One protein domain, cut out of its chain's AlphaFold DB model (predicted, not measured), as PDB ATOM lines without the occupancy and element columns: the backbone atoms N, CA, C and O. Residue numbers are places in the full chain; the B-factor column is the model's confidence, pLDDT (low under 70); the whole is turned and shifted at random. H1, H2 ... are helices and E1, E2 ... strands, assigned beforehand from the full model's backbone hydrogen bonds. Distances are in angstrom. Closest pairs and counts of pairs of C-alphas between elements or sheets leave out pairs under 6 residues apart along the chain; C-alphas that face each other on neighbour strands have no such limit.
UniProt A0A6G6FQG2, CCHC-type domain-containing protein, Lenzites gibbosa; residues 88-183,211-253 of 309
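Overview. This is residues 88 to 183 and 211 to 253 of the 309 residues of the protein "CCHC-type domain-containing protein" of Lenzites gibbosa (UniProt A0A6G6FQG2). Look for a loose spread of helices strung on long loops: H1 and H4 lie side by side, opposite ways, at one end of the long axis, and H5 lies at the other end, with H2 and H3 between. A small hairpin, E1 and E2, lies away from the helices, and its residues 174 to 179 stick out. The printed part has 139 residues, under half in named elements, in the order H1 H2 H3 H4 E1 E2 H5; the class is mostly helix, and the sheet E1 - E2 is antiparallel. The whole is loose, with a radius of gyration of the C-alphas of 18.7 A and spans of 53 by 44 by 31 A.

Along the chain. Find C-alpha 171 at (305.159, 185.548, 311.161), where E1, residues 171 to 175, begins; E2 is residues 178 to 182. H1, residues 88 to 103, starts at C-alpha 88 (338.206, 183.112, 306.545) and runs 21.7 A. H4 is residues 150 to 160, 15.8 A; H3 is residues 130 to 138, 12.2 A; H2 is residues 112 to 117. H5, residues 241 to 253, runs 19.0 A to C-alpha 253 at (304.406, 150.406, 304.292).

Arrangement. In the hairpin E1 and E2, N 173 and O 180 are within hydrogen-bond range at 2.8 A. H1 touches H4 with residues 94 to 101 alone, at a shallow tilt of 16 degrees, opposite ways; the closest C-alphas, Arg 94 and Ile 158, are 6.2 A apart. H3 and H5 are near each other. H2 touches no helix. Every O i to N i+4 pair is within hydrogen-bond range in H1, H2, H3 and H4; in H5, 8 of 9 are.

Size, cuts and confidence. The farthest C-alphas, His 88 and Asp 241, are 55.4 A apart. Residues 184 to 210 are not printed, a gap of 30.9 A from C-alpha 183 to C-alpha 211. The links H2 to H3 and H3 to H4 are long. Confidence is low at residues 161 to 172 and 234 to 253, among others.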
ATOM      1  N   HIS A  88     338.118 184.420 307.200       67.50
ATOM      2  CA  HIS A  88     338.206 183.112 306.545       67.50
ATOM      3  C   HIS A  88     337.081 182.092 306.826       67.50
ATOM      4  O   HIS A  88     336.697 181.369 305.919       67.50
ATOM      5  N   GLU A  89     336.573 181.969 308.048       74.75
ATOM      6  CA  GLU A  89     335.458 181.101 308.443       74.75
ATOM      7  C   GLU A  89     334.133 181.612 307.875       74.75
ATOM      8  O   GLU A  89     333.372 180.821 307.319       74.75
ATOM      9  N   ILE A  90     333.897 182.928 307.936       77.00
ATOM     10  CA  ILE A  90     332.731 183.573 307.311       77.00
ATOM     11  C   ILE A  90     332.801 183.409 305.789       77.00
ATOM     12  O   ILE A  90     331.822 183.008 305.164       77.00
ATOM     13  N   GLU A  91     333.971 183.648 305.192       81.88
ATOM     14  CA  GLU A  91     334.181 183.507 303.750       81.88
ATOM     15  C   GLU A  91     334.032 182.050 303.301       81.88
ATOM     16  O   GLU A  91     333.336 181.760 302.331       81.88
ATOM     17  N   ARG A  92     334.601 181.096 304.049       85.31
ATOM     18  CA  ARG A  92     334.415 179.661 303.795       85.31
ATOM     19  C   ARG A  92     332.943 179.276 303.862       85.31
ATOM     20  O   ARG A  92     332.475 178.529 303.008       85.31
ATOM     21  N   TRP A  93     332.223 179.749 304.875       87.38
ATOM     22  CA  TRP A  93     330.795 179.483 305.024       87.38
ATOM     23  C   TRP A  93     329.994 180.059 303.852       87.38
ATOM     24  O   TRP A  93     329.152 179.368 303.280       87.38
ATOM     25  N   ARG A  94     330.301 181.293 303.443       88.19
ATOM     26  CA  ARG A  94     329.678 181.960 302.299       88.19
ATOM     27  C   ARG A  94     329.910 181.178 301.007       88.19
ATOM     28  O   ARG A  94     328.944 180.837 300.329       88.19
ATOM     29  N   LEU A  95     331.164 180.849 300.697       90.81
ATOM     30  CA  LEU A  95     331.531 180.064 299.516       90.81
ATOM     31  C   LEU A  95     330.843 178.698 299.513       90.81
ATOM     32  O   LEU A  95     330.327 178.281 298.481       90.81
ATOM     33  N   GLN A  96     330.765 178.034 300.669       92.75
ATOM     34  CA  GLN A  96     330.069 176.755 300.796       92.75
ATOM     35  C   GLN A  96     328.583 176.871 300.429       92.75
ATOM     36  O   GLN A  96     328.053 176.006 299.735       92.75
ATOM     37  N   ARG A  97     327.899 177.932 300.873       92.38
ATOM     38  CA  ARG A  97     326.476 178.128 300.563       92.38
ATOM     39  C   ARG A  97     326.239 178.516 299.111       92.38
ATOM     40  O   ARG A  97     325.255 178.061 298.539       92.38
ATOM     41  N   LEU A  98     327.124 179.318 298.523       93.06
ATOM     42  CA  LEU A  98     327.080 179.621 297.091       93.06
ATOM     43  C   LEU A  98     327.288 178.352 296.261       93.06
ATOM     44  O   LEU A  98     326.506 178.091 295.356       93.06
ATOM     45  N   HIS A  99     328.251 177.513 296.648       93.25
ATOM     46  CA  HIS A  99     328.469 176.215 296.019       93.25
ATOM     47  C   HIS A  99     327.231 175.319 296.115       93.25
ATOM     48  O   HIS A  99     326.814 174.750 295.115       93.25
ATOM     49  N   TRP A 100     326.586 175.214 297.282       92.19
ATOM     50  CA  TRP A 100     325.334 174.455 297.403       92.19
ATOM     51  C   TRP A 100     324.210 175.024 296.546       92.19
ATOM     52  O   TRP A 100     323.422 174.259 295.993       92.19
ATOM     53  N   LEU A 101     324.137 176.351 296.429       91.94
ATOM     54  CA  LEU A 101     323.155 176.996 295.574       91.94
ATOM     55  C   LEU A 101     323.398 176.686 294.098       91.94
ATOM     56  O   LEU A 101     322.442 176.767 293.352       91.94
ATOM     57  N   GLU A 102     324.609 176.329 293.671       90.81
ATOM     58  CA  GLU A 102     324.916 175.879 292.303       90.81
ATOM     59  C   GLU A 102     324.764 174.356 292.140       90.81
ATOM     60  O   GLU A 102     324.258 173.876 291.127       90.81
ATOM     61  N   GLU A 103     325.176 173.585 293.148       91.75
ATOM     62  CA  GLU A 103     325.196 172.120 293.137       91.75
ATOM     63  C   GLU A 103     323.790 171.506 293.185       91.75
ATOM     64  O   GLU A 103     323.526 170.500 292.515       91.75
ATOM     65  N   PHE A 104     322.882 172.098 293.966       91.19
ATOM     66  CA  PHE A 104     321.541 171.569 294.187       91.19
ATOM     67  C   PHE A 104     320.490 172.367 293.420       91.19
ATOM     68  O   PHE A 104     320.314 173.567 293.623       91.19
ATOM     69  N   ASP A 105     319.743 171.655 292.577       90.50
ATOM     70  CA  ASP A 105     318.598 172.198 291.858       90.50
ATOM     71  C   ASP A 105     317.293 171.710 292.499       90.50
ATOM     72  O   ASP A 105     317.165 170.525 292.836       90.50
ATOM     73  N   PRO A 106     316.296 172.595 292.657       90.44
ATOM     74  CA  PRO A 106     315.009 172.214 293.218       90.44
ATOM     75  C   PRO A 106     314.323 171.162 292.341       90.44
ATOM     76  O   PRO A 106     314.304 171.255 291.113       90.44
ATOM     77  N   GLY A 107     313.747 170.151 292.991       87.88
ATOM     78  CA  GLY A 107     313.078 169.032 292.325       87.88
ATOM     79  C   GLY A 107     313.999 167.911 291.841       87.88
ATOM     80  O   GLY A 107     313.497 166.889 291.372       87.88
ATOM     81  N   GLN A 108     315.319 168.034 292.022       89.12
ATOM     82  CA  GLN A 108     316.275 166.968 291.727       89.12
ATOM     83  C   GLN A 108     316.899 166.390 292.997       89.12
ATOM     84  O   GLN A 108     317.398 167.109 293.857       89.12
ATOM     85  N   ILE A 109     316.941 165.062 293.075       89.31
ATOM     86  CA  ILE A 109     317.604 164.340 294.163       89.31
ATOM     87  C   ILE A 109     319.026 163.999 293.706       89.31
ATOM     88  O   ILE A 109     319.246 163.048 292.943       89.31
ATOM     89  N   ARG A 110     319.996 164.808 294.146       88.19
ATOM     90  CA  ARG A 110     321.425 164.655 293.832       88.19
ATOM     91  C   ARG A 110     322.210 164.126 295.031       88.19
ATOM     92  O   ARG A 110     321.879 164.408 296.177       88.19
ATOM     93  N   GLY A 111     323.284 163.401 294.733       89.38
ATOM     94  CA  GLY A 111     324.228 162.889 295.723       89.38
ATOM     95  C   GLY A 111     323.811 161.546 296.345       89.38
ATOM     96  O   GLY A 111     322.624 161.304 296.571       89.38
ATOM     97  N   PRO A 112     324.782 160.662 296.643       89.81
ATOM     98  CA  PRO A 112     324.507 159.338 297.200       89.81
ATOM     99  C   PRO A 112     323.962 159.412 298.631       89.81
ATOM    100  O   PRO A 112     323.081 158.642 298.979       89.81
ATOM    101  N   LEU A 113     324.424 160.379 299.435       91.56
ATOM    102  CA  LEU A 113     323.999 160.530 300.830       91.56
ATOM    103  C   LEU A 113     322.505 160.853 300.946       91.56
ATOM    104  O   LEU A 113     321.808 160.251 301.755       91.56
ATOM    105  N   LEU A 114     322.003 161.787 300.129       89.69
ATOM    106  CA  LEU A 114     320.581 162.135 300.132       89.69
ATOM    107  C   LEU A 114     319.723 160.973 299.612       89.69
ATOM    108  O   LEU A 114     318.639 160.736 300.129       89.69
ATOM    109  N   ARG A 115     320.212 160.240 298.605       90.56
ATOM    110  CA  ARG A 115     319.520 159.069 298.050       90.56
ATOM    111  C   ARG A 115     319.408 157.941 299.067       90.56
ATOM    112  O   ARG A 115     318.310 157.440 299.269       90.56
ATOM    113  N   ASP A 116     320.502 157.625 299.750       91.06
ATOM    114  CA  ASP A 116     320.538 156.615 300.810       91.06
ATOM    115  C   ASP A 116     319.613 156.992 301.978       91.06
ATOM    116  O   ASP A 116     318.793 156.186 302.410       91.06
ATOM    117  N   ALA A 117     319.632 158.260 302.408       90.81
ATOM    118  CA  ALA A 117     318.729 158.763 303.448       90.81
ATOM    119  C   ALA A 117     317.239 158.669 303.067       90.81
ATOM    120  O   ALA A 117     316.384 158.535 303.940       90.81
ATOM    121  N   LEU A 118     316.925 158.733 301.770       88.44
ATOM    122  CA  LEU A 118     315.576 158.555 301.231       88.44
ATOM    123  C   LEU A 118     315.244 157.089 300.900       88.44
ATOM    124  O   LEU A 118     314.141 156.812 300.434       88.44
ATOM    125  N   GLY A 119     316.180 156.156 301.106       87.62
ATOM    126  CA  GLY A 119     316.025 154.748 300.738       87.62
ATOM    127  C   GLY A 119     315.932 154.512 299.227       87.62
ATOM    128  O   GLY A 119     315.349 153.519 298.797       87.62
ATOM    129  N   LEU A 120     316.462 155.432 298.415       87.88
ATOM    130  CA  LEU A 120     316.471 155.336 296.959       87.88
ATOM    131  C   LEU A 120     317.733 154.618 296.483       87.88
ATOM    132  O   LEU A 120     318.853 155.016 296.805       87.88
ATOM    133  N   GLU A 121     317.550 153.601 295.643       85.44
ATOM    134  CA  GLU A 121     318.665 152.952 294.957       85.44
ATOM    135  C   GLU A 121     319.350 153.921 293.975       85.44
ATOM    136  O   GLU A 121     318.747 154.866 293.459       85.44
ATOM    137  N   GLU A 122     320.622 153.667 293.657       77.94
ATOM    138  CA  GLU A 122     321.402 154.524 292.750       77.94
ATOM    139  C   GLU A 122     320.802 154.585 291.333       77.94
ATOM    140  O   GLU A 122     320.911 155.598 290.643       77.94
ATOM    141  N   THR A 123     320.099 153.527 290.919       79.94
ATOM    142  CA  THR A 123     319.388 153.448 289.636       79.94
ATOM    143  C   THR A 123     317.971 154.018 289.668       79.94
ATOM    144  O   THR A 123     317.366 154.168 288.604       79.94
ATOM    145  N   ASP A 124     317.414 154.315 290.845       83.62
ATOM    146  CA  ASP A 124     316.067 154.875 290.946       83.62
ATOM    147  C   ASP A 124     316.109 156.377 290.616       83.62
ATOM    148  O   ASP A 124     316.798 157.141 291.293       83.62
ATOM    149  N   PRO A 125     315.372 156.865 289.605       77.75
ATOM    150  CA  PRO A 125     315.306 158.295 289.324       77.75
ATOM    151  C   PRO A 125     314.685 159.131 290.463       77.75
ATOM    152  O   PRO A 125     314.790 160.354 290.423       77.75
ATOM    153  N   GLY A 126     314.079 158.516 291.487       81.75
ATOM    154  CA  GLY A 126     313.408 159.219 292.587       81.75
ATOM    155  C   GLY A 126     312.020 159.726 292.196       81.75
ATOM    156  O   GLY A 126     311.473 160.645 292.795       81.75
ATOM    157  N   ASN A 127     311.436 159.123 291.164       82.31
ATOM    158  CA  ASN A 127     310.189 159.562 290.539       82.31
ATOM    159  C   ASN A 127     308.921 159.166 291.316       82.31
ATOM    160  O   ASN A 127     307.813 159.548 290.933       82.31
ATOM    161  N   ARG A 128     309.074 158.348 292.360       81.56
ATOM    162  CA  ARG A 128     307.988 157.766 293.164       81.56
ATOM    163  C   ARG A 128     308.057 158.197 294.627       81.56
ATOM    164  O   ARG A 128     307.641 157.462 295.507       81.56
ATOM    165  N   VAL A 129     308.634 159.362 294.886       86.62
ATOM    166  CA  VAL A 129     308.702 159.944 296.228       86.62
ATOM    167  C   VAL A 129     307.370 160.594 296.612       86.62
ATOM    168  O   VAL A 129     306.674 161.163 295.768       86.62
ATOM    169  N   GLU A 130     307.004 160.519 297.892       84.75
ATOM    170  CA  GLU A 130     305.667 160.887 298.385       84.75
ATOM    171  C   GLU A 130     305.281 162.340 298.116       84.75
ATOM    172  O   GLU A 130     304.135 162.639 297.784       84.75
ATOM    173  N   TRP A 131     306.230 163.268 298.231       88.75
ATOM    174  CA  TRP A 131     305.923 164.681 298.040       88.75
ATOM    175  C   TRP A 131     305.530 165.004 296.596       88.75
ATOM    176  O   TRP A 131     304.779 165.953 296.397       88.75
ATOM    177  N   LEU A 132     305.956 164.223 295.592       89.00
ATOM    178  CA  LEU A 132     305.480 164.402 294.212       89.00
ATOM    179  C   LEU A 132     303.986 164.100 294.102       89.00
ATOM    180  O   LEU A 132     303.264 164.818 293.413       89.00
ATOM    181  N   TYR A 133     303.516 163.079 294.820       85.19
ATOM    182  CA  TYR A 133     302.092 162.779 294.917       85.19
ATOM    183  C   TYR A 133     301.335 163.917 295.611       85.19
ATOM    184  O   TYR A 133     300.327 164.401 295.097       85.19
ATOM    185  N   ASN A 134     301.860 164.401 296.737       88.56
ATOM    186  CA  ASN A 134     301.241 165.509 297.458       88.56
ATOM    187  C   ASN A 134     301.210 166.787 296.613       88.56
ATOM    188  O   ASN A 134     300.194 167.463 296.602       88.56
ATOM    189  N   MET A 135     302.256 167.102 295.850       89.31
ATOM    190  CA  MET A 135     302.244 168.259 294.948       89.31
ATOM    191  C   MET A 135     301.271 168.086 293.783       89.31
ATOM    192  O   MET A 135     300.672 169.064 293.341       89.31
ATOM    193  N   ALA A 136     301.069 166.858 293.298       87.44
ATOM    194  CA  ALA A 136     300.016 166.597 292.328       87.44
ATOM    195  C   ALA A 136     298.638 166.901 292.934       87.44
ATOM    196  O   ALA A 136     297.836 167.571 292.297       87.44
ATOM    197  N   HIS A 137     298.390 166.474 294.175       85.56
ATOM    198  CA  HIS A 137     297.101 166.652 294.841       85.56
ATOM    199  C   HIS A 137     296.835 168.084 295.327       85.56
ATOM    200  O   HIS A 137     295.758 168.623 295.098       85.56
ATOM    201  N   TRP A 138     297.813 168.703 295.980       88.81
ATOM    202  CA  TRP A 138     297.681 169.985 296.674       88.81
ATOM    203  C   TRP A 138     298.212 171.179 295.881       88.81
ATOM    204  O   TRP A 138     298.027 172.321 296.289       88.81
ATOM    205  N   GLY A 139     298.897 170.928 294.767       89.94
ATOM    206  CA  GLY A 139     299.481 171.965 293.934       89.94
ATOM    207  C   GLY A 139     300.980 172.167 294.146       89.94
ATOM    208  O   GLY A 139     301.645 171.585 295.003       89.94
ATOM    209  N   TYR A 140     301.523 173.010 293.283       92.00
ATOM    210  CA  TYR A 140     302.938 173.302 293.160       92.00
ATOM    211  C   TYR A 140     303.416 174.267 294.265       92.00
ATOM    212  O   TYR A 140     302.695 175.214 294.596       92.00
ATOM    213  N   PRO A 141     304.646 174.107 294.788       93.81
ATOM    214  CA  PRO A 141     305.190 174.954 295.847       93.81
ATOM    215  C   PRO A 141     305.162 176.456 295.502       93.81
ATOM    216  O   PRO A 141     305.772 176.869 294.513       93.81
ATOM    217  N   PRO A 142     304.516 177.305 296.320       91.25
ATOM    218  CA  PRO A 142     304.218 178.686 295.943       91.25
ATOM    219  C   PRO A 142     305.482 179.551 295.891       91.25
ATOM    220  O   PRO A 142     305.608 180.391 295.009       91.25
ATOM    221  N   GLY A 143     306.471 179.277 296.750       90.88
ATOM    222  CA  GLY A 143     307.762 179.975 296.752       90.88
ATOM    223  C   GLY A 143     308.620 179.748 295.501       90.88
ATOM    224  O   GLY A 143     309.624 180.427 295.331       90.88
ATOM    225  N   TRP A 144     308.229 178.817 294.622       92.94
ATOM    226  CA  TRP A 144     308.898 178.540 293.346       92.94
ATOM    227  C   TRP A 144     308.104 179.039 292.130       92.94
ATOM    228  O   TRP A 144     308.385 178.622 291.001       92.94
ATOM    229  N   ILE A 145     307.095 179.886 292.361       91.69
ATOM    230  CA  ILE A 145     306.284 180.554 291.342       91.69
ATOM    231  C   ILE A 145     306.561 182.053 291.436       91.69
ATOM    232  O   ILE A 145     306.348 182.662 292.481       91.69
ATOM    233  N   GLY A 146     307.011 182.669 290.349       90.88
ATOM    234  CA  GLY A 146     307.303 184.096 290.350       90.88
ATOM    235  C   GLY A 146     307.926 184.585 289.055       90.88
ATOM    236  O   GLY A 146     308.323 183.804 288.194       90.88
ATOM    237  N   GLU A 147     308.031 185.901 288.919       90.56
ATOM    238  CA  GLU A 147     308.683 186.534 287.766       90.56
ATOM    239  C   GLU A 147     310.208 186.369 287.787       90.56
ATOM    240  O   GLU A 147     310.836 186.319 286.733       90.56
ATOM    241  N   ARG A 148     310.800 186.272 288.985       89.44
ATOM    242  CA  ARG A 148     312.247 186.135 289.202       89.44
ATOM    243  C   ARG A 148     312.570 184.797 289.850       89.44
ATOM    244  O   ARG A 148     311.742 184.281 290.604       89.44
ATOM    245  N   ASP A 149     313.771 184.285 289.596       91.00
ATOM    246  CA  ASP A 149     314.252 183.061 290.234       91.00
ATOM    247  C   ASP A 149     314.391 183.290 291.750       91.00
ATOM    248  O   ASP A 149     315.146 184.173 292.175       91.00
ATOM    249  N   PRO A 150     313.709 182.503 292.598       90.38
ATOM    250  CA  PRO A 150     313.895 182.564 294.044       90.38
ATOM    251  C   PRO A 150     315.360 182.405 294.480       90.38
ATOM    252  O   PRO A 150     315.768 182.986 295.490       90.38
ATOM    253  N   ARG A 151     316.182 181.670 293.713       90.50
ATOM    254  CA  ARG A 151     317.617 181.494 293.988       90.50
ATOM    255  C   ARG A 151     318.387 182.801 293.886       90.50
ATOM    256  O   ARG A 151     319.341 182.964 294.636       90.50
ATOM    257  N   GLU A 152     317.975 183.753 293.048       89.69
ATOM    258  CA  GLU A 152     318.642 185.059 292.962       89.69
ATOM    259  C   GLU A 152     318.541 185.827 294.281       89.69
ATOM    260  O   GLU A 152     319.529 186.407 294.726       89.69
ATOM    261  N   ARG A 153     317.379 185.784 294.951       87.88
ATOM    262  CA  ARG A 153     317.199 186.418 296.271       87.88
ATOM    263  C   ARG A 153     318.101 185.766 297.318       87.88
ATOM    264  O   ARG A 153     318.753 186.460 298.095       87.88
ATOM    265  N   VAL A 154     318.179 184.433 297.317       89.50
ATOM    266  CA  VAL A 154     319.046 183.677 298.235       89.50
ATOM    267  C   VAL A 154     320.522 183.961 297.957       89.50
ATOM    268  O   VAL A 154     321.290 184.203 298.887       89.50
ATOM    269  N   TRP A 155     320.918 183.986 296.684       90.69
ATOM    270  CA  TRP A 155     322.272 184.326 296.261       90.69
ATOM    271  C   TRP A 155     322.646 185.738 296.703       90.69
ATOM    272  O   TRP A 155     323.701 185.924 297.302       90.69
ATOM    273  N   GLN A 156     321.755 186.714 296.491       87.94
ATOM    274  CA  GLN A 156     321.963 188.091 296.931       87.94
ATOM    275  C   GLN A 156     322.169 188.174 298.444       87.94
ATOM    276  O   GLN A 156     323.096 188.829 298.918       87.94
ATOM    277  N   HIS A 157     321.345 187.457 299.202       85.12
ATOM    278  CA  HIS A 157     321.447 187.428 300.652       85.12
ATOM    279  C   HIS A 157     322.779 186.825 301.131       85.12
ATOM    280  O   HIS A 157     323.440 187.399 301.995       85.12
ATOM    281  N   ILE A 158     323.224 185.714 300.531       87.19
ATOM    282  CA  ILE A 158     324.511 185.077 300.858       87.19
ATOM    283  C   ILE A 158     325.695 185.959 300.428       87.19
ATOM    284  O   ILE A 158     326.701 186.034 301.133       87.19
ATOM    285  N   ALA A 159     325.600 186.607 299.265       84.25
ATOM    286  CA  ALA A 159     326.694 187.367 298.679       84.25
ATOM    287  C   ALA A 159     326.884 188.752 299.317       84.25
ATOM    288  O   ALA A 159     328.014 189.220 299.444       84.25
ATOM    289  N   TRP A 160     325.813 189.432 299.711       75.75
ATOM    290  CA  TRP A 160     325.941 190.800 300.212       75.75
ATOM    291  C   TRP A 160     325.703 190.950 301.705       75.75
ATOM    292  O   TRP A 160     326.178 191.946 302.231       75.75
ATOM    293  N   GLY A 161     325.090 189.966 302.384       65.50
ATOM    294  CA  GLY A 161     324.792 190.030 303.818       65.50
ATOM    295  C   GLY A 161     323.904 191.237 304.144       65.50
ATOM    296  O   GLY A 161     324.386 192.358 304.196       65.50
ATOM    297  N   THR A 162     322.599 191.016 304.313       47.09
ATOM    298  CA  THR A 162     321.534 192.015 304.564       47.09
ATOM    299  C   THR A 162     321.985 193.463 304.844       47.09
ATOM    300  O   THR A 162     322.478 193.774 305.926       47.09
ATOM    301  N   THR A 163     321.735 194.375 303.896       44.81
ATOM    302  CA  THR A 163     321.597 195.827 304.168       44.81
ATOM    303  C   THR A 163     320.164 196.322 303.939       44.81
ATOM    304  O   THR A 163     319.821 197.417 304.370       44.81
ATOM    305  N   GLU A 164     319.297 195.519 303.319       47.47
ATOM    306  CA  GLU A 164     317.900 195.902 303.121       47.47
ATOM    307  C   GLU A 164     317.058 195.455 304.321       47.47
ATOM    308  O   GLU A 164     317.182 194.299 304.734       47.47
ATOM    309  N   PRO A 165     316.236 196.345 304.907       41.44
ATOM    310  CA  PRO A 165     315.306 195.956 305.951       41.44
ATOM    311  C   PRO A 165     314.357 194.914 305.368       41.44
ATOM    312  O   PRO A 165     313.751 195.149 304.322       41.44
ATOM    313  N   ASP A 166     314.271 193.767 306.040       51.00
ATOM    314  CA  ASP A 166     313.367 192.685 305.677       51.00
ATOM    315  C   ASP A 166     311.975 193.271 305.389       51.00
ATOM    316  O   ASP A 166     311.372 193.935 306.241       51.00
ATOM    317  N   GLU A 167     311.489 193.068 304.160       50.41
ATOM    318  CA  GLU A 167     310.069 193.212 303.841       50.41
ATOM    319  C   GLU A 167     309.308 192.459 304.938       50.41
ATOM    320  O   GLU A 167     309.653 191.310 305.212       50.41
ATOM    321  N   GLU A 168     308.360 193.128 305.605       46.06
ATOM    322  CA  GLU A 168     307.610 192.629 306.765       46.06
ATOM    323  C   GLU A 168     307.191 191.164 306.575       46.06
ATOM    324  O   GLU A 168     306.164 190.858 305.973       46.06
ATOM    325  N   CYS A 169     308.011 190.235 307.069       44.72
ATOM    326  CA  CYS A 169     307.674 188.824 307.084       44.72
ATOM    327  C   CYS A 169     306.703 188.634 308.245       44.72
ATOM    328  O   CYS A 169     307.111 188.477 309.394       44.72
ATOM    329  N   GLU A 170     305.414 188.729 307.930       47.66
ATOM    330  CA  GLU A 170     304.295 188.463 308.828       47.66
ATOM    331  C   GLU A 170     304.394 187.020 309.352       47.66
ATOM    332  O   GLU A 170     304.013 186.055 308.686       47.66
ATOM    333  N   PHE A 171     304.980 186.853 310.538       49.72
ATOM    334  CA  PHE A 171     305.159 185.548 311.161       49.72
ATOM    335  C   PHE A 171     303.854 185.145 311.856       49.72
ATOM    336  O   PHE A 171     303.477 185.723 312.874       49.72
ATOM    337  N   THR A 172     303.140 184.173 311.288       64.19
ATOM    338  CA  THR A 172     301.870 183.673 311.839       64.19
ATOM    339  C   THR A 172     302.096 182.341 312.548       64.19
ATOM    340  O   THR A 172     302.632 181.401 311.961       64.19
ATOM    341  N   ILE A 173     301.684 182.257 313.812       72.38
ATOM    342  CA  ILE A 173     301.694 181.052 314.639       72.38
ATOM    343  C   ILE A 173     300.273 180.494 314.675       72.38
ATOM    344  O   ILE A 173     299.328 181.191 315.030       72.38
ATOM    345  N   PHE A 174     300.110 179.223 314.320       71.94
ATOM    346  CA  PHE A 174     298.824 178.538 314.419       71.94
ATOM    347  C   PHE A 174     298.734 177.855 315.784       71.94
ATOM    348  O   PHE A 174     299.530 176.963 316.080       71.94
ATOM    349  N   THR A 175     297.783 178.283 316.612       68.88
ATOM    350  CA  THR A 175     297.454 177.644 317.894       68.88
ATOM    351  C   THR A 175     296.100 176.943 317.802       68.88
ATOM    352  O   THR A 175     295.316 177.208 316.888       68.88
ATOM    353  N   ASP A 176     295.793 176.076 318.767       67.88
ATOM    354  CA  ASP A 176     294.502 175.375 318.848       67.88
ATOM    355  C   ASP A 176     293.303 176.344 318.997       67.88
ATOM    356  O   ASP A 176     292.158 175.964 318.748       67.88
ATOM    357  N   GLU A 177     293.564 177.605 319.368       61.00
ATOM    358  CA  GLU A 177     292.575 178.679 319.525       61.00
ATOM    359  C   GLU A 177     292.507 179.638 318.314       61.00
ATOM    360  O   GLU A 177     291.646 180.521 318.281       61.00
ATOM    361  N   GLY A 178     293.356 179.450 317.294       62.78
ATOM    362  CA  GLY A 178     293.366 180.237 316.055       62.78
ATOM    363  C   GLY A 178     294.749 180.736 315.614       62.78
ATOM    364  O   GLY A 178     295.781 180.412 316.205       62.78
ATOM    365  N   GLU A 179     294.756 181.522 314.534       71.56
ATOM    366  CA  GLU A 179     295.951 182.154 313.955       71.56
ATOM    367  C   GLU A 179     296.373 183.384 314.775       71.56
ATOM    368  O   GLU A 179     295.659 184.388 314.815       71.56
ATOM    369  N   GLU A 180     297.546 183.328 315.406       63.09
ATOM    370  CA  GLU A 180     298.157 184.443 316.131       63.09
ATOM    371  C   GLU A 180     299.314 185.031 315.314       63.09
ATOM    372  O   GLU A 180     300.292 184.356 314.990       63.09
ATOM    373  N   LYS A 181     299.209 186.312 314.957       67.25
ATOM    374  CA  LYS A 181     300.230 187.031 314.187       67.25
ATOM    375  C   LYS A 181     301.225 187.681 315.142       67.25
ATOM    376  O   LYS A 181     300.835 188.515 315.957       67.25
ATOM    377  N   VAL A 182     302.500 187.317 315.035       57.56
ATOM    378  CA  VAL A 182     303.571 187.839 315.890       57.56
ATOM    379  C   VAL A 182     304.405 188.845 315.108       57.56
ATOM    380  O   VAL A 182     305.166 188.494 314.207       57.56
ATOM    381  N   GLU A 183     304.294 190.115 315.488       49.53
ATOM    382  CA  GLU A 183     305.187 191.171 315.020       49.53
ATOM    383  C   GLU A 183     306.479 191.140 315.850       49.53
ATOM    384  O   GLU A 183     306.477 191.409 317.054       49.53
ATOM    385  N   THR A 211     306.392 182.487 286.161       89.88
ATOM    386  CA  THR A 211     307.302 181.392 285.817       89.88
ATOM    387  C   THR A 211     307.406 180.418 286.983       89.88
ATOM    388  O   THR A 211     307.412 180.806 288.151       89.88
ATOM    389  N   ARG A 212     307.500 179.126 286.664       91.50
ATOM    390  CA  ARG A 212     307.765 178.058 287.633       91.50
ATOM    391  C   ARG A 212     309.229 177.669 287.537       91.50
ATOM    392  O   ARG A 212     309.669 177.208 286.490       91.50
ATOM    393  N   TRP A 213     309.964 177.879 288.621       92.81
ATOM    394  CA  TRP A 213     311.427 177.786 288.636       92.81
ATOM    395  C   TRP A 213     311.971 176.418 289.065       92.81
ATOM    396  O   TRP A 213     313.134 176.117 288.821       92.81
ATOM    397  N   ALA A 214     311.138 175.570 289.669       92.56
ATOM    398  CA  ALA A 214     311.485 174.207 290.049       92.56
ATOM    399  C   ALA A 214     310.884 173.198 289.067       92.56
ATOM    400  O   ALA A 214     309.694 173.237 288.744       92.56
ATOM    401  N   ALA A 215     311.718 172.269 288.608       89.75
ATOM    402  CA  ALA A 215     311.314 171.209 287.700       89.75
ATOM    403  C   ALA A 215     311.272 169.883 288.457       89.75
ATOM    404  O   ALA A 215     312.290 169.419 288.970       89.75
ATOM    405  N   TYR A 216     310.097 169.261 288.494       89.44
ATOM    406  CA  TYR A 216     309.898 167.936 289.070       89.44
ATOM    407  C   TYR A 216     309.608 166.910 287.967       89.44
ATOM    408  O   TYR A 216     309.125 167.280 286.891       89.44
ATOM    409  N   PRO A 217     309.874 165.614 288.216       88.12
ATOM    410  CA  PRO A 217     309.478 164.553 287.304       88.12
ATOM    411  C   PRO A 217     307.973 164.580 287.029       88.12
ATOM    412  O   PRO A 217     307.164 164.719 287.945       88.12
ATOM    413  N   ASN A 218     307.588 164.376 285.771       84.19
ATOM    414  CA  ASN A 218     306.191 164.400 285.338       84.19
ATOM    415  C   ASN A 218     305.459 163.067 285.541       84.19
ATOM    416  O   ASN A 218     304.528 162.731 284.812       84.19
ATOM    417  N   THR A 219     305.885 162.273 286.521       82.25
ATOM    418  CA  THR A 219     305.324 160.939 286.751       82.25
ATOM    419  C   THR A 219     303.886 160.963 287.239       82.25
ATOM    420  O   THR A 219     303.143 160.030 286.946       82.25
ATOM    421  N   TYR A 220     303.496 162.020 287.953       78.12
ATOM    422  CA  TYR A 220     302.132 162.200 288.449       78.12
ATOM    423  C   TYR A 220     301.418 163.391 287.802       78.12
ATOM    424  O   TYR A 220     300.220 163.310 287.544       78.12
ATOM    425  N   ALA A 221     302.138 164.481 287.524       81.38
ATOM    426  CA  ALA A 221     301.609 165.668 286.859       81.38
ATOM    427  C   ALA A 221     302.739 166.510 286.251       81.38
ATOM    428  O   ALA A 221     303.848 166.549 286.788       81.38
ATOM    429  N   ASP A 222     302.450 167.228 285.164       83.31
ATOM    430  CA  ASP A 222     303.379 168.213 284.614       83.31
ATOM    431  C   ASP A 222     303.435 169.457 285.517       83.31
ATOM    432  O   ASP A 222     302.415 170.034 285.900       83.31
ATOM    433  N   CYS A 223     304.637 169.932 285.840       82.44
ATOM    434  CA  CYS A 223     304.805 171.085 286.733       82.44
ATOM    435  C   CYS A 223     304.165 172.366 286.182       82.44
ATOM    436  O   CYS A 223     303.752 173.225 286.954       82.44
ATOM    437  N   SER A 224     304.072 172.497 284.855       82.38
ATOM    438  CA  SER A 224     303.502 173.663 284.174       82.38
ATOM    439  C   SER A 224     301.997 173.821 284.398       82.38
ATOM    440  O   SER A 224     301.511 174.952 284.382       82.38
ATOM    441  N   ILE A 225     301.276 172.721 284.641       84.31
ATOM    442  CA  ILE A 225     299.811 172.714 284.781       84.31
ATOM    443  C   ILE A 225     299.341 172.739 286.238       84.31
ATOM    444  O   ILE A 225     298.188 173.070 286.502       84.31
ATOM    445  N   LEU A 226     300.214 172.414 287.196       84.56
ATOM    446  CA  LEU A 226     299.852 172.393 288.611       84.56
ATOM    447  C   LEU A 226     299.532 173.801 289.114       84.56
ATOM    448  O   LEU A 226     300.374 174.687 289.061       84.56
ATOM    449  N   HIS A 227     298.340 174.028 289.656       86.44
ATOM    450  CA  HIS A 227     298.018 175.271 290.367       86.44
ATOM    451  C   HIS A 227     298.990 175.517 291.541       86.44
ATOM    452  O   HIS A 227     299.650 174.593 292.012       86.44
ATOM    453  N   ALA A 228     299.140 176.769 291.978       88.81
ATOM    454  CA  ALA A 228     299.905 177.066 293.190       88.81
ATOM    455  C   ALA A 228     299.231 176.409 294.399       88.81
ATOM    456  O   ALA A 228     298.006 176.426 294.475       88.81
ATOM    457  N   PHE A 229     300.010 175.872 295.337       88.44
ATOM    458  CA  PHE A 229     299.473 175.365 296.597       88.44
ATOM    459  C   PHE A 229     298.715 176.475 297.332       88.44
ATOM    460  O   PHE A 229     299.276 177.535 297.611       88.44
ATOM    461  N   GLN A 230     297.443 176.217 297.635       82.81
ATOM    462  CA  GLN A 230     296.533 177.158 298.301       82.81
ATOM    463  C   GLN A 230     295.938 176.592 299.598       82.81
ATOM    464  O   GLN A 230     295.069 177.220 300.191       82.81
ATOM    465  N   GLY A 231     296.389 175.413 300.043       79.44
ATOM    466  CA  GLY A 231     295.834 174.721 301.212       79.44
ATOM    467  C   GLY A 231     294.550 173.931 300.940       79.44
ATOM    468  O   GLY A 231     294.115 173.185 301.808       79.44
ATOM    469  N   GLU A 232     293.989 174.028 299.733       76.19
ATOM    470  CA  GLU A 232     292.841 173.238 299.282       76.19
ATOM    471  C   GLU A 232     293.285 172.182 298.257       76.19
ATOM    472  O   GLU A 232     294.150 172.466 297.418       76.19
ATOM    473  N   PRO A 233     292.722 170.962 298.293       73.50
ATOM    474  CA  PRO A 233     293.060 169.928 297.331       73.50
ATOM    475  C   PRO A 233     292.519 170.278 295.941       73.50
ATOM    476  O   PRO A 233     291.420 170.817 295.783       73.50
ATOM    477  N   SER A 234     293.276 169.926 294.903       65.94
ATOM    478  CA  SER A 234     292.872 170.150 293.521       65.94
ATOM    479  C   SER A 234     291.585 169.382 293.198       65.94
ATOM    480  O   SER A 234     291.542 168.163 293.393       65.94
ATOM    481  N   PRO A 235     290.563 170.035 292.619       59.84
ATOM    482  CA  PRO A 235     289.331 169.356 292.229       59.84
ATOM    483  C   PRO A 235     289.512 168.415 291.025       59.84
ATOM    484  O   PRO A 235     288.612 167.632 290.731       59.84
ATOM    485  N   GLU A 236     290.646 168.487 290.314       58.66
ATOM    486  CA  GLU A 236     290.777 167.965 288.948       58.66
ATOM    487  C   GLU A 236     291.970 167.024 288.730       58.66
ATOM    488  O   GLU A 236     292.321 166.730 287.587       58.66
ATOM    489  N   VAL A 237     292.600 166.511 289.795       54.12
ATOM    490  CA  VAL A 237     293.673 165.518 289.628       54.12
ATOM    491  C   VAL A 237     293.040 164.229 289.141       54.12
ATOM    492  O   VAL A 237     292.507 163.431 289.912       54.12
ATOM    493  N   VAL A 238     293.067 164.085 287.817       48.56
ATOM    494  CA  VAL A 238     292.671 162.903 287.072       48.56
ATOM    495  C   VAL A 238     293.286 161.712 287.783       48.56
ATOM    496  O   VAL A 238     294.507 161.554 287.833       48.56
ATOM    497  N   ALA A 239     292.409 160.914 288.384       47.16
ATOM    498  CA  ALA A 239     292.736 159.653 289.003       47.16
ATOM    499  C   ALA A 239     293.393 158.760 287.947       47.16
ATOM    500  O   ALA A 239     292.724 158.053 287.200       47.16
ATOM    501  N   TYR A 240     294.717 158.811 287.848       56.00
ATOM    502  CA  TYR A 240     295.455 157.729 287.227       56.00
ATOM    503  C   TYR A 240     295.293 156.527 288.155       56.00
ATOM    504  O   TYR A 240     295.604 156.630 289.338       56.00
ATOM    505  N   ASP A 241     294.828 155.385 287.645       55.50
ATOM    506  CA  ASP A 241     294.626 154.142 288.419       55.50
ATOM    507  C   ASP A 241     295.873 153.719 289.232       55.50
ATOM    508  O   ASP A 241     295.785 153.028 290.248       55.50
ATOM    509  N   HIS A 242     297.055 154.196 288.830       53.44
ATOM    510  CA  HIS A 242     298.317 154.036 289.550       53.44
ATOM    511  C   HIS A 242     298.383 154.780 290.899       53.44
ATOM    512  O   HIS A 242     299.109 154.340 291.790       53.44
ATOM    513  N   LEU A 243     297.624 155.865 291.077       57.25
ATOM    514  CA  LEU A 243     297.588 156.683 292.296       57.25
ATOM    515  C   LEU A 243     296.921 155.954 293.459       57.25
ATOM    516  O   LEU A 243     297.469 155.923 294.559       57.25
ATOM    517  N   ALA A 244     295.778 155.312 293.211       60.09
ATOM    518  CA  ALA A 244     295.069 154.550 294.236       60.09
ATOM    519  C   ALA A 244     295.903 153.350 294.714       60.09
ATOM    520  O   ALA A 244     296.044 153.122 295.917       60.09
ATOM    521  N   ALA A 245     296.530 152.621 293.784       61.53
ATOM    522  CA  ALA A 245     297.410 151.500 294.111       61.53
ATOM    523  C   ALA A 245     298.640 151.942 294.928       61.53
ATOM    524  O   ALA A 245     299.010 151.271 295.892       61.53
ATOM    525  N   TYR A 246     299.238 153.090 294.588       61.44
ATOM    526  CA  TYR A 246     300.367 153.656 295.326       61.44
ATOM    527  C   TYR A 246     299.971 154.156 296.722       61.44
ATOM    528  O   TYR A 246     300.660 153.829 297.684       61.44
ATOM    529  N   MET A 247     298.844 154.866 296.868       59.47
ATOM    530  CA  MET A 247     298.334 155.267 298.189       59.47
ATOM    531  C   MET A 247     298.115 154.059 299.100       59.47
ATOM    532  O   MET A 247     298.472 154.094 300.274       59.47
ATOM    533  N   THR A 248     297.572 152.973 298.543       64.69
ATOM    534  CA  THR A 248     297.350 151.732 299.293       64.69
ATOM    535  C   THR A 248     298.678 151.103 299.723       64.69
ATOM    536  O   THR A 248     298.815 150.704 300.878       64.69
ATOM    537  N   TYR A 249     299.668 151.049 298.823       64.12
ATOM    538  CA  TYR A 249     301.018 150.550 299.115       64.12
ATOM    539  C   TYR A 249     301.716 151.373 300.207       64.12
ATOM    540  O   TYR A 249     302.265 150.799 301.140       64.12
ATOM    541  N   TRP A 250     301.645 152.704 300.148       60.47
ATOM    542  CA  TRP A 250     302.331 153.550 301.126       60.47
ATOM    543  C   TRP A 250     301.686 153.528 302.512       60.47
ATOM    544  O   TRP A 250     302.372 153.420 303.528       60.47
ATOM    545  N   GLN A 251     300.351 153.549 302.568       62.81
ATOM    546  CA  GLN A 251     299.627 153.369 303.829       62.81
ATOM    547  C   GLN A 251     299.940 152.010 304.470       62.81
ATOM    548  O   GLN A 251     300.001 151.907 305.693       62.81
ATOM    549  N   THR A 252     300.187 150.974 303.660       62.91
ATOM    550  CA  THR A 252     300.607 149.661 304.168       62.91
ATOM    551  C   THR A 252     302.093 149.576 304.515       62.91
ATOM    552  O   THR A 252     302.427 148.794 305.397       62.91
ATOM    553  N   SER A 253     302.982 150.380 303.921       59.25
ATOM    554  CA  SER A 253     304.406 150.406 304.292       59.25
ATOM    555  C   SER A 253     304.723 151.262 305.527       59.25
ATOM    556  O   SER A 253     305.715 150.988 306.195       59.25
TER     557      SER A 253